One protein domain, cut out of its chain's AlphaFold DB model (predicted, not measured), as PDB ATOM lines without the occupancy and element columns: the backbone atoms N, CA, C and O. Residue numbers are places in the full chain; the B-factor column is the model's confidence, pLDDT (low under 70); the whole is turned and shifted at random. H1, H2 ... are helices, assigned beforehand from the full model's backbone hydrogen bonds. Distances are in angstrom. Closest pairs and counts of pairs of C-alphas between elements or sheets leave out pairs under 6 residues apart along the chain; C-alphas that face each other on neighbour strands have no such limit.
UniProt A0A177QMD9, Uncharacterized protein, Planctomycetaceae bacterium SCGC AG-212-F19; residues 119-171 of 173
ATOM      1  N   ALA A 119     -89.505  30.640   7.638       98.00
ATOM      2  CA  ALA A 119     -88.407  31.317   8.325       98.00
ATOM      3  C   ALA A 119     -88.899  32.395   9.311       98.00
ATOM      4  O   ALA A 119     -88.405  32.462  10.430       98.00
ATOM      5  N   VAL A 120     -89.913  33.187   8.938       98.56
ATOM      6  CA  VAL A 120     -90.507  34.208   9.822       98.56
ATOM      7  C   VAL A 120     -91.142  33.555  11.050       98.56
ATOM      8  O   VAL A 120     -90.943  34.028  12.165       98.56
ATOM      9  N   VAL A 121     -91.855  32.438  10.867       98.50
ATOM     10  CA  VAL A 121     -92.460  31.687  11.980       98.50
ATOM     11  C   VAL A 121     -91.389  31.109  12.908       98.50
ATOM     12  O   VAL A 121     -91.501  31.253  14.122       98.50
ATOM     13  N   GLU A 122     -90.341  30.488  12.362       98.38
ATOM     14  CA  GLU A 122     -89.250  29.900  13.153       98.38
ATOM     15  C   GLU A 122     -88.468  30.964  13.935       98.38
ATOM     16  O   GLU A 122     -88.197  30.781  15.122       98.38
ATOM     17  N   LEU A 123     -88.167  32.107  13.312       98.44
ATOM     18  CA  LEU A 123     -87.490  33.230  13.965       98.44
ATOM     19  C   LEU A 123     -88.360  33.870  15.051       98.44
ATOM     20  O   LEU A 123     -87.870  34.151  16.145       98.44
ATOM     21  N   ALA A 124     -89.656  34.055  14.789       98.12
ATOM     22  CA  ALA A 124     -90.599  34.546  15.789       98.12
ATOM     23  C   ALA A 124     -90.725  33.574  16.969       98.12
ATOM     24  O   ALA A 124     -90.748  34.010  18.118       98.12
ATOM     25  N   GLN A 125     -90.745  32.264  16.705       97.38
ATOM     26  CA  GLN A 125     -90.790  31.239  17.745       97.38
ATOM     27  C   GLN A 125     -89.513  31.234  18.595       97.38
ATOM     28  O   GLN A 125     -89.618  31.183  19.821       97.38
ATOM     29  N   ALA A 126     -88.334  31.348  17.973       97.06
ATOM     30  CA  ALA A 126     -87.059  31.446  18.682       97.06
ATOM     31  C   ALA A 126     -86.992  32.714  19.548       97.06
ATOM     32  O   ALA A 126     -86.597  32.657  20.713       97.06
ATOM     33  N   LEU A 127     -87.434  33.863  19.021       96.31
ATOM     34  CA  LEU A 127     -87.499  35.107  19.791       96.31
ATOM     35  C   LEU A 127     -88.461  34.972  20.983       96.31
ATOM     36  O   LEU A 127     -88.128  35.377  22.093       96.31
ATOM     37  N   TYR A 128     -89.619  34.341  20.776       94.94
ATOM     38  CA  TYR A 128     -90.617  34.078  21.816       94.94
ATOM     39  C   TYR A 128     -90.106  33.166  22.947       94.94
ATOM     40  O   TYR A 128     -90.548  33.277  24.093       94.94
ATOM     41  N   GLU A 129     -89.178  32.261  22.632       93.00
ATOM     42  CA  GLU A 129     -88.507  31.362  23.581       93.00
ATOM     43  C   GLU A 129     -87.251  31.981  24.214       93.00
ATOM     44  O   GLU A 129     -86.652  31.378  25.104       93.00
ATOM     45  N   GLY A 130     -86.858  33.185  23.788       92.19
ATOM     46  CA  GLY A 130     -85.675  33.885  24.291       92.19
ATOM     47  C   GLY A 130     -84.350  33.396  23.698       92.19
ATOM     48  O   GLY A 130     -83.298  33.662  24.272       92.19
ATOM     49  N   THR A 131     -84.381  32.679  22.571       95.00
ATOM     50  CA  THR A 131     -83.190  32.154  21.875       95.00
ATOM     51  C   THR A 131     -82.935  32.826  20.521       95.00
ATOM     52  O   THR A 131     -81.889  32.604  19.914       95.00
ATOM     53  N   GLY A 132     -83.885  33.633  20.040       94.31
ATOM     54  CA  GLY A 132     -83.826  34.319  18.749       94.31
ATOM     55  C   GLY A 132     -83.263  35.739  18.809       94.31
ATOM     56  O   GLY A 132     -83.120  36.337  19.874       94.31
ATOM     57  N   ASP A 133     -82.998  36.293  17.626       96.25
ATOM     58  CA  ASP A 133     -82.512  37.661  17.432       96.25
ATOM     59  C   ASP A 133     -83.592  38.514  16.745       96.25
ATOM     60  O   ASP A 133     -84.089  38.174  15.664       96.25
ATOM     61  N   ARG A 134     -83.954  39.638  17.377       96.81
ATOM     62  CA  ARG A 134     -84.986  40.561  16.879       96.81
ATOM     63  C   ARG A 134     -84.634  41.169  15.522       96.81
ATOM     64  O   ARG A 134     -85.539  41.427  14.736       96.81
ATOM     65  N   LEU A 135     -83.353  41.411  15.240       97.88
ATOM     66  CA  LEU A 135     -82.916  42.039  13.995       97.88
ATOM     67  C   LEU A 135     -82.951  41.041  12.840       97.88
ATOM     68  O   LEU A 135     -83.399  41.398  11.758       97.88
ATOM     69  N   ILE A 136     -82.609  39.775  13.094       98.12
ATOM     70  CA  ILE A 136     -82.766  38.710  12.092       98.12
ATOM     71  C   ILE A 136     -84.250  38.525  11.739       98.12
ATOM     72  O   ILE A 136     -84.600  38.386  10.568       98.12
ATOM     73  N   LEU A 137     -85.144  38.572  12.735       98.38
ATOM     74  CA  LEU A 137     -86.588  38.563  12.481       98.38
ATOM     75  C   LEU A 137     -87.050  39.814  11.715       98.38
ATOM     76  O   LEU A 137     -87.884  39.697  10.817       98.38
ATOM     77  N   ALA A 138     -86.516  40.994  12.042       98.38
ATOM     78  CA  ALA A 138     -86.837  42.238  11.342       98.38
ATOM     79  C   ALA A 138     -86.478  42.159   9.852       98.38
ATOM     80  O   ALA A 138     -87.297  42.517   9.007       98.38
ATOM     81  N   ASP A 139     -85.291  41.646   9.532       98.50
ATOM     82  CA  ASP A 139     -84.826  41.498   8.154       98.50
ATOM     83  C   ASP A 139     -85.705  40.502   7.381       98.50
ATOM     84  O   ASP A 139     -86.181  40.814   6.291       98.50
ATOM     85  N   ALA A 140     -86.040  39.356   7.987       98.44
ATOM     86  CA  ALA A 140     -86.943  38.375   7.379       98.44
ATOM     87  C   ALA A 140     -88.357  38.939   7.118       98.44
ATOM     88  O   ALA A 140     -88.996  38.592   6.123       98.44
ATOM     89  N   LEU A 141     -88.863  39.811   7.998       98.31
ATOM     90  CA  LEU A 141     -90.144  40.496   7.803       98.31
ATOM     91  C   LEU A 141     -90.080  41.530   6.679       98.31
ATOM     92  O   LEU A 141     -91.023  41.633   5.896       98.31
ATOM     93  N   GLU A 142     -88.982  42.278   6.575       97.69
ATOM     94  CA  GLU A 142     -88.782  43.237   5.490       97.69
ATOM     95  C   GLU A 142     -88.687  42.545   4.127       97.69
ATOM     96  O   GLU A 142     -89.362  42.968   3.186       97.69
ATOM     97  N   GLU A 143     -87.941  41.440   4.032       97.69
ATOM     98  CA  GLU A 143     -87.874  40.599   2.828       97.69
ATOM     99  C   GLU A 143     -89.247  40.037   2.433       97.69
ATOM    100  O   GLU A 143     -89.562  39.915   1.248       97.69
ATOM    101  N   ALA A 144     -90.091  39.738   3.422       96.69
ATOM    102  CA  ALA A 144     -91.464  39.290   3.216       96.69
ATOM    103  C   ALA A 144     -92.456  40.434   2.904       96.69
ATOM    104  O   ALA A 144     -93.633  40.166   2.673       96.69
ATOM    105  N   GLY A 145     -92.006  41.695   2.868       96.19
ATOM    106  CA  GLY A 145     -92.836  42.857   2.533       96.19
ATOM    107  C   GLY A 145     -93.639  43.439   3.702       96.19
ATOM    108  O   GLY A 145     -94.647  44.104   3.472       96.19
ATOM    109  N   HIS A 146     -93.211  43.194   4.942       96.50
ATOM    110  CA  HIS A 146     -93.865  43.647   6.173       96.50
ATOM    111  C   HIS A 146     -93.007  44.688   6.916       96.50
ATOM    112  O   HIS A 146     -92.575  44.476   8.052       96.50
ATOM    113  N   GLN A 147     -92.725  45.821   6.261       95.81
ATOM    114  CA  GLN A 147     -91.800  46.847   6.771       95.81
ATOM    115  C   GLN A 147     -92.269  47.496   8.078       95.81
ATOM    116  O   GLN A 147     -91.449  47.850   8.924       95.81
ATOM    117  N   ASP A 148     -93.578  47.649   8.260       92.56
ATOM    118  CA  ASP A 148     -94.163  48.206   9.479       92.56
ATOM    119  C   ASP A 148     -93.919  47.298  10.694       92.56
ATOM    120  O   ASP A 148     -93.564  47.782  11.771       92.56
ATOM    121  N   LEU A 149     -94.020  45.981  10.503       95.94
ATOM    122  CA  LEU A 149     -93.680  44.994  11.527       95.94
ATOM    123  C   LEU A 149     -92.169  44.927  11.775       95.94
ATOM    124  O   LEU A 149     -91.746  44.849  12.925       95.94
ATOM    125  N   ALA A 150     -91.344  45.008  10.728       97.38
ATOM    126  CA  ALA A 150     -89.888  45.055  10.873       97.38
ATOM    127  C   ALA A 150     -89.430  46.283  11.683       97.38
ATOM    128  O   ALA A 150     -88.558  46.178  12.549       97.38
ATOM    129  N   GLN A 151     -90.060  47.443  11.460       95.38
ATOM    130  CA  GLN A 151     -89.743  48.677  12.180       95.38
ATOM    131  C   GLN A 151     -89.978  48.553  13.692       95.38
ATOM    132  O   GLN A 151     -89.220  49.144  14.460       95.38
ATOM    133  N   HIS A 152     -90.966  47.763  14.134       95.12
ATOM    134  CA  HIS A 152     -91.181  47.480  15.557       95.12
ATOM    135  C   HIS A 152     -89.935  46.861  16.203       95.12
ATOM    136  O   HIS A 152     -89.426  47.388  17.191       95.12
ATOM    137  N   PHE A 153     -89.387  45.811  15.587       96.62
ATOM    138  CA  PHE A 153     -88.204  45.114  16.094       96.62
ATOM    139  C   PHE A 153     -86.921  45.937  16.007       96.62
ATOM    140  O   PHE A 153     -85.964  45.637  16.717       96.62
ATOM    141  N   ARG A 154     -86.872  46.957  15.143       95.62
ATOM    142  CA  ARG A 154     -85.734  47.884  15.046       95.62
ATOM    143  C   ARG A 154     -85.814  49.023  16.053       95.62
ATOM    144  O   ARG A 154     -84.773  49.433  16.557       95.62
ATOM    145  N   ALA A 155     -87.018  49.521  16.321       92.06
ATOM    146  CA  ALA A 155     -87.255  50.620  17.250       92.06
ATOM    147  C   ALA A 155     -87.128  50.182  18.715       92.06
ATOM    148  O   ALA A 155     -86.605  50.936  19.530       92.06
ATOM    149  N   GLU A 156     -87.586  48.971  19.036       87.25
ATOM    150  CA  GLU A 156     -87.561  48.437  20.396       87.25
ATOM    151  C   GLU A 156     -86.391  47.467  20.585       87.25
ATOM    152  O   GLU A 156     -86.091  46.634  19.728       87.25
ATOM    153  N   GLU A 157     -85.720  47.544  21.732       86.50
ATOM    154  CA  GLU A 157     -84.613  46.631  22.050       86.50
ATOM    155  C   GLU A 157     -85.082  45.356  22.755       86.50
ATOM    156  O   GLU A 157     -84.454  44.305  22.628       86.50
ATOM    157  N   TRP A 158     -86.200  45.436  23.473       87.00
ATOM    158  CA  TRP A 158     -86.723  44.387  24.337       87.00
ATOM    159  C   TRP A 158     -88.036  43.848  23.771       87.00
ATOM    160  O   TRP A 158     -88.913  44.604  23.366       87.00
ATOM    161  N   HIS A 159     -88.159  42.523  23.743       92.06
ATOM    162  CA  HIS A 159     -89.363  41.826  23.303       92.06
ATOM    163  C   HIS A 159     -89.611  40.675  24.262       92.06
ATOM    164  O   HIS A 159     -88.770  39.795  24.423       92.06
ATOM    165  N   MET A 160     -90.756  40.700  24.928       89.38
ATOM    166  CA  MET A 160     -91.146  39.658  25.869       89.38
ATOM    167  C   MET A 160     -92.324  38.850  25.332       89.38
ATOM    168  O   MET A 160     -92.958  39.227  24.340       89.38
ATOM    169  N   LYS A 161     -92.641  37.736  26.001       92.12
ATOM    170  CA  LYS A 161     -93.854  36.970  25.701       92.12
ATOM    171  C   LYS A 161     -95.070  37.898  25.716       92.12
ATOM    172  O   LYS A 161     -95.287  38.632  26.676       92.12
ATOM    173  N   GLY A 162     -95.855  37.853  24.644       92.25
ATOM    174  CA  GLY A 162     -97.002  38.732  24.451       92.25
ATOM    175  C   GLY A 162     -96.740  39.914  23.522       92.25
ATOM    176  O   GLY A 162     -97.681  40.649  23.265       92.25
ATOM    177  N   CYS A 163     -95.516  40.104  23.003       95.81
ATOM    178  CA  CYS A 163     -95.250  41.058  21.920       95.81
ATOM    179  C   CYS A 163     -96.294  40.906  20.805       95.81
ATOM    180  O   CYS A 163     -96.420  39.835  20.206       95.81
ATOM    181  N   TRP A 164     -97.023  41.985  20.505       95.81
ATOM    182  CA  TRP A 164     -98.169  41.922  19.601       95.81
ATOM    183  C   TRP A 164     -97.786  41.454  18.190       95.81
ATOM    184  O   TRP A 164     -98.579  40.771  17.543       95.81
ATOM    185  N   VAL A 165     -96.581  41.797  17.713       96.62
ATOM    186  CA  VAL A 165     -96.090  41.380  16.389       96.62
ATOM    187  C   VAL A 165     -95.783  39.887  16.374       96.62
ATOM    188  O   VAL A 165     -96.224  39.174  15.476       96.62
ATOM    189  N   VAL A 166     -95.086  39.392  17.398       97.25
ATOM    190  CA  VAL A 166     -94.788  37.961  17.539       97.25
ATOM    191  C   VAL A 166     -96.080  37.158  17.687       97.25
ATOM    192  O   VAL A 166     -96.257  36.149  17.008       97.25
ATOM    193  N   ASP A 167     -97.033  37.630  18.492       95.50
ATOM    194  CA  ASP A 167     -98.332  36.975  18.659       95.50
ATOM    195  C   ASP A 167     -99.156  36.965  17.360       95.50
ATOM    196  O   ASP A 167     -99.889  36.009  17.112       95.50
ATOM    197  N   VAL A 168     -99.038  37.990  16.507       95.44
ATOM    198  CA  VAL A 168     -99.640  38.001  15.160       95.44
ATOM    199  C   VAL A 168     -99.021  36.935  14.260       95.44
ATOM    200  O   VAL A 168     -99.750  36.254  13.540       95.44
ATOM    201  N   ILE A 169     -97.697  36.780  14.302       97.31
ATOM    202  CA  ILE A 169     -96.977  35.792  13.490       97.31
ATOM    203  C   ILE A 169     -97.313  34.365  13.943       97.31
ATOM    204  O   ILE A 169     -97.574  33.493  13.116       97.31
ATOM    205  N   LEU A 170     -97.344  34.137  15.258       95.94
ATOM    206  CA  LEU A 170     -97.561  32.822  15.866       95.94
ATOM    207  C   LEU A 170     -99.044  32.478  16.095       95.94
ATOM    208  O   LEU A 170     -99.351  31.373  16.537       95.94
ATOM    209  N   GLY A 171     -99.964  33.409  15.832       92.88
ATOM    210  CA  GLY A 171    -101.402  33.209  16.033       92.88
ATOM    211  C   GLY A 171    -101.823  33.085  17.505       92.88
ATOM    212  O   GLY A 171    -102.740  32.333  17.813       92.88
TER     213      GLY A 171
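Overview. This is residues 119 to 171 of the 173 residues of an uncharacterized protein of Planctomycetaceae bacterium SCGC AG-212-F19 (UniProt A0A177QMD9). Three helices fold back and forth as two helical hairpins that share H2, H1 to H2 and H2 to H3, and their arrangement is open on the side away from H2. The last helix, H4, crosses that open side steeply, packing on H1 and coming close to H3. The printed part has 53 residues with four named helices, H1, H2, H3 and H4 in chain order, and no named strand; the class is all helix. The whole is compact, with a radius of gyration of the C-alphas of 9.4 A, and rounded, spanning 24 by 21 by 17 A along its three main axes.

Arrangement. The longest helices by residues are H1, residues 119 to 128, and H2, residues 134 to 143, with 10 residues each. They touch and form a helical hairpin, running opposite ways at a shallow tilt of 23 degrees; their closest C-alphas, those of Leu 123 and Leu 137, are 5.6 A apart. H2 also touches H3, residues 147 to 155, and forms a second helical hairpin with it, opposite ways at a shallow tilt of 19 degrees. Here the closest C-alphas, those of Ala 138 and Ala 150, are 4.2 A apart. H1 and H3 are apart. H4, residues 164 to 170, touches H1 at a steep tilt of 56 degrees, opposite ways, with the C-alphas of Ala 124 and Val 166 the closest at 5.7 A. H4 and H3 are close but not clearly touching: their closest C-alphas, those of Leu 149 and Val 165, are 6.5 A apart. H2 and H4 are apart. Every backbone O i to N i+4 pair is within hydrogen-bond range in H1, H2 and H4, and 3 of 5 are in H3.

Along the chain. H1 begins at C-alpha 119, at (-88.407, 31.317, 8.325), and measures 13.9 A from first to last C-alpha. H2 measures 14.3 A and ends at C-alpha 143, at (-87.874, 40.599, 2.828). H3 measures 12.0 A. H4 measures 9.9 A and ends at C-alpha 170, at (-97.561, 32.822, 15.866).

Size, cuts and confidence. The two C-alphas farthest apart, those of Gly 130 and Gly 145, are 24.6 A from each other. The first and last printed C-alphas, those of Ala 119 and Gly 171, are 15.2 A apart. The printed part has no cut. The links from H1 to H2 and from H2 to H3 are tight, the link from H3 to H4, with 8 residues, is short, and no link is long. The mean pLDDT of the printed part is 95.5, and no printed residue is under 70.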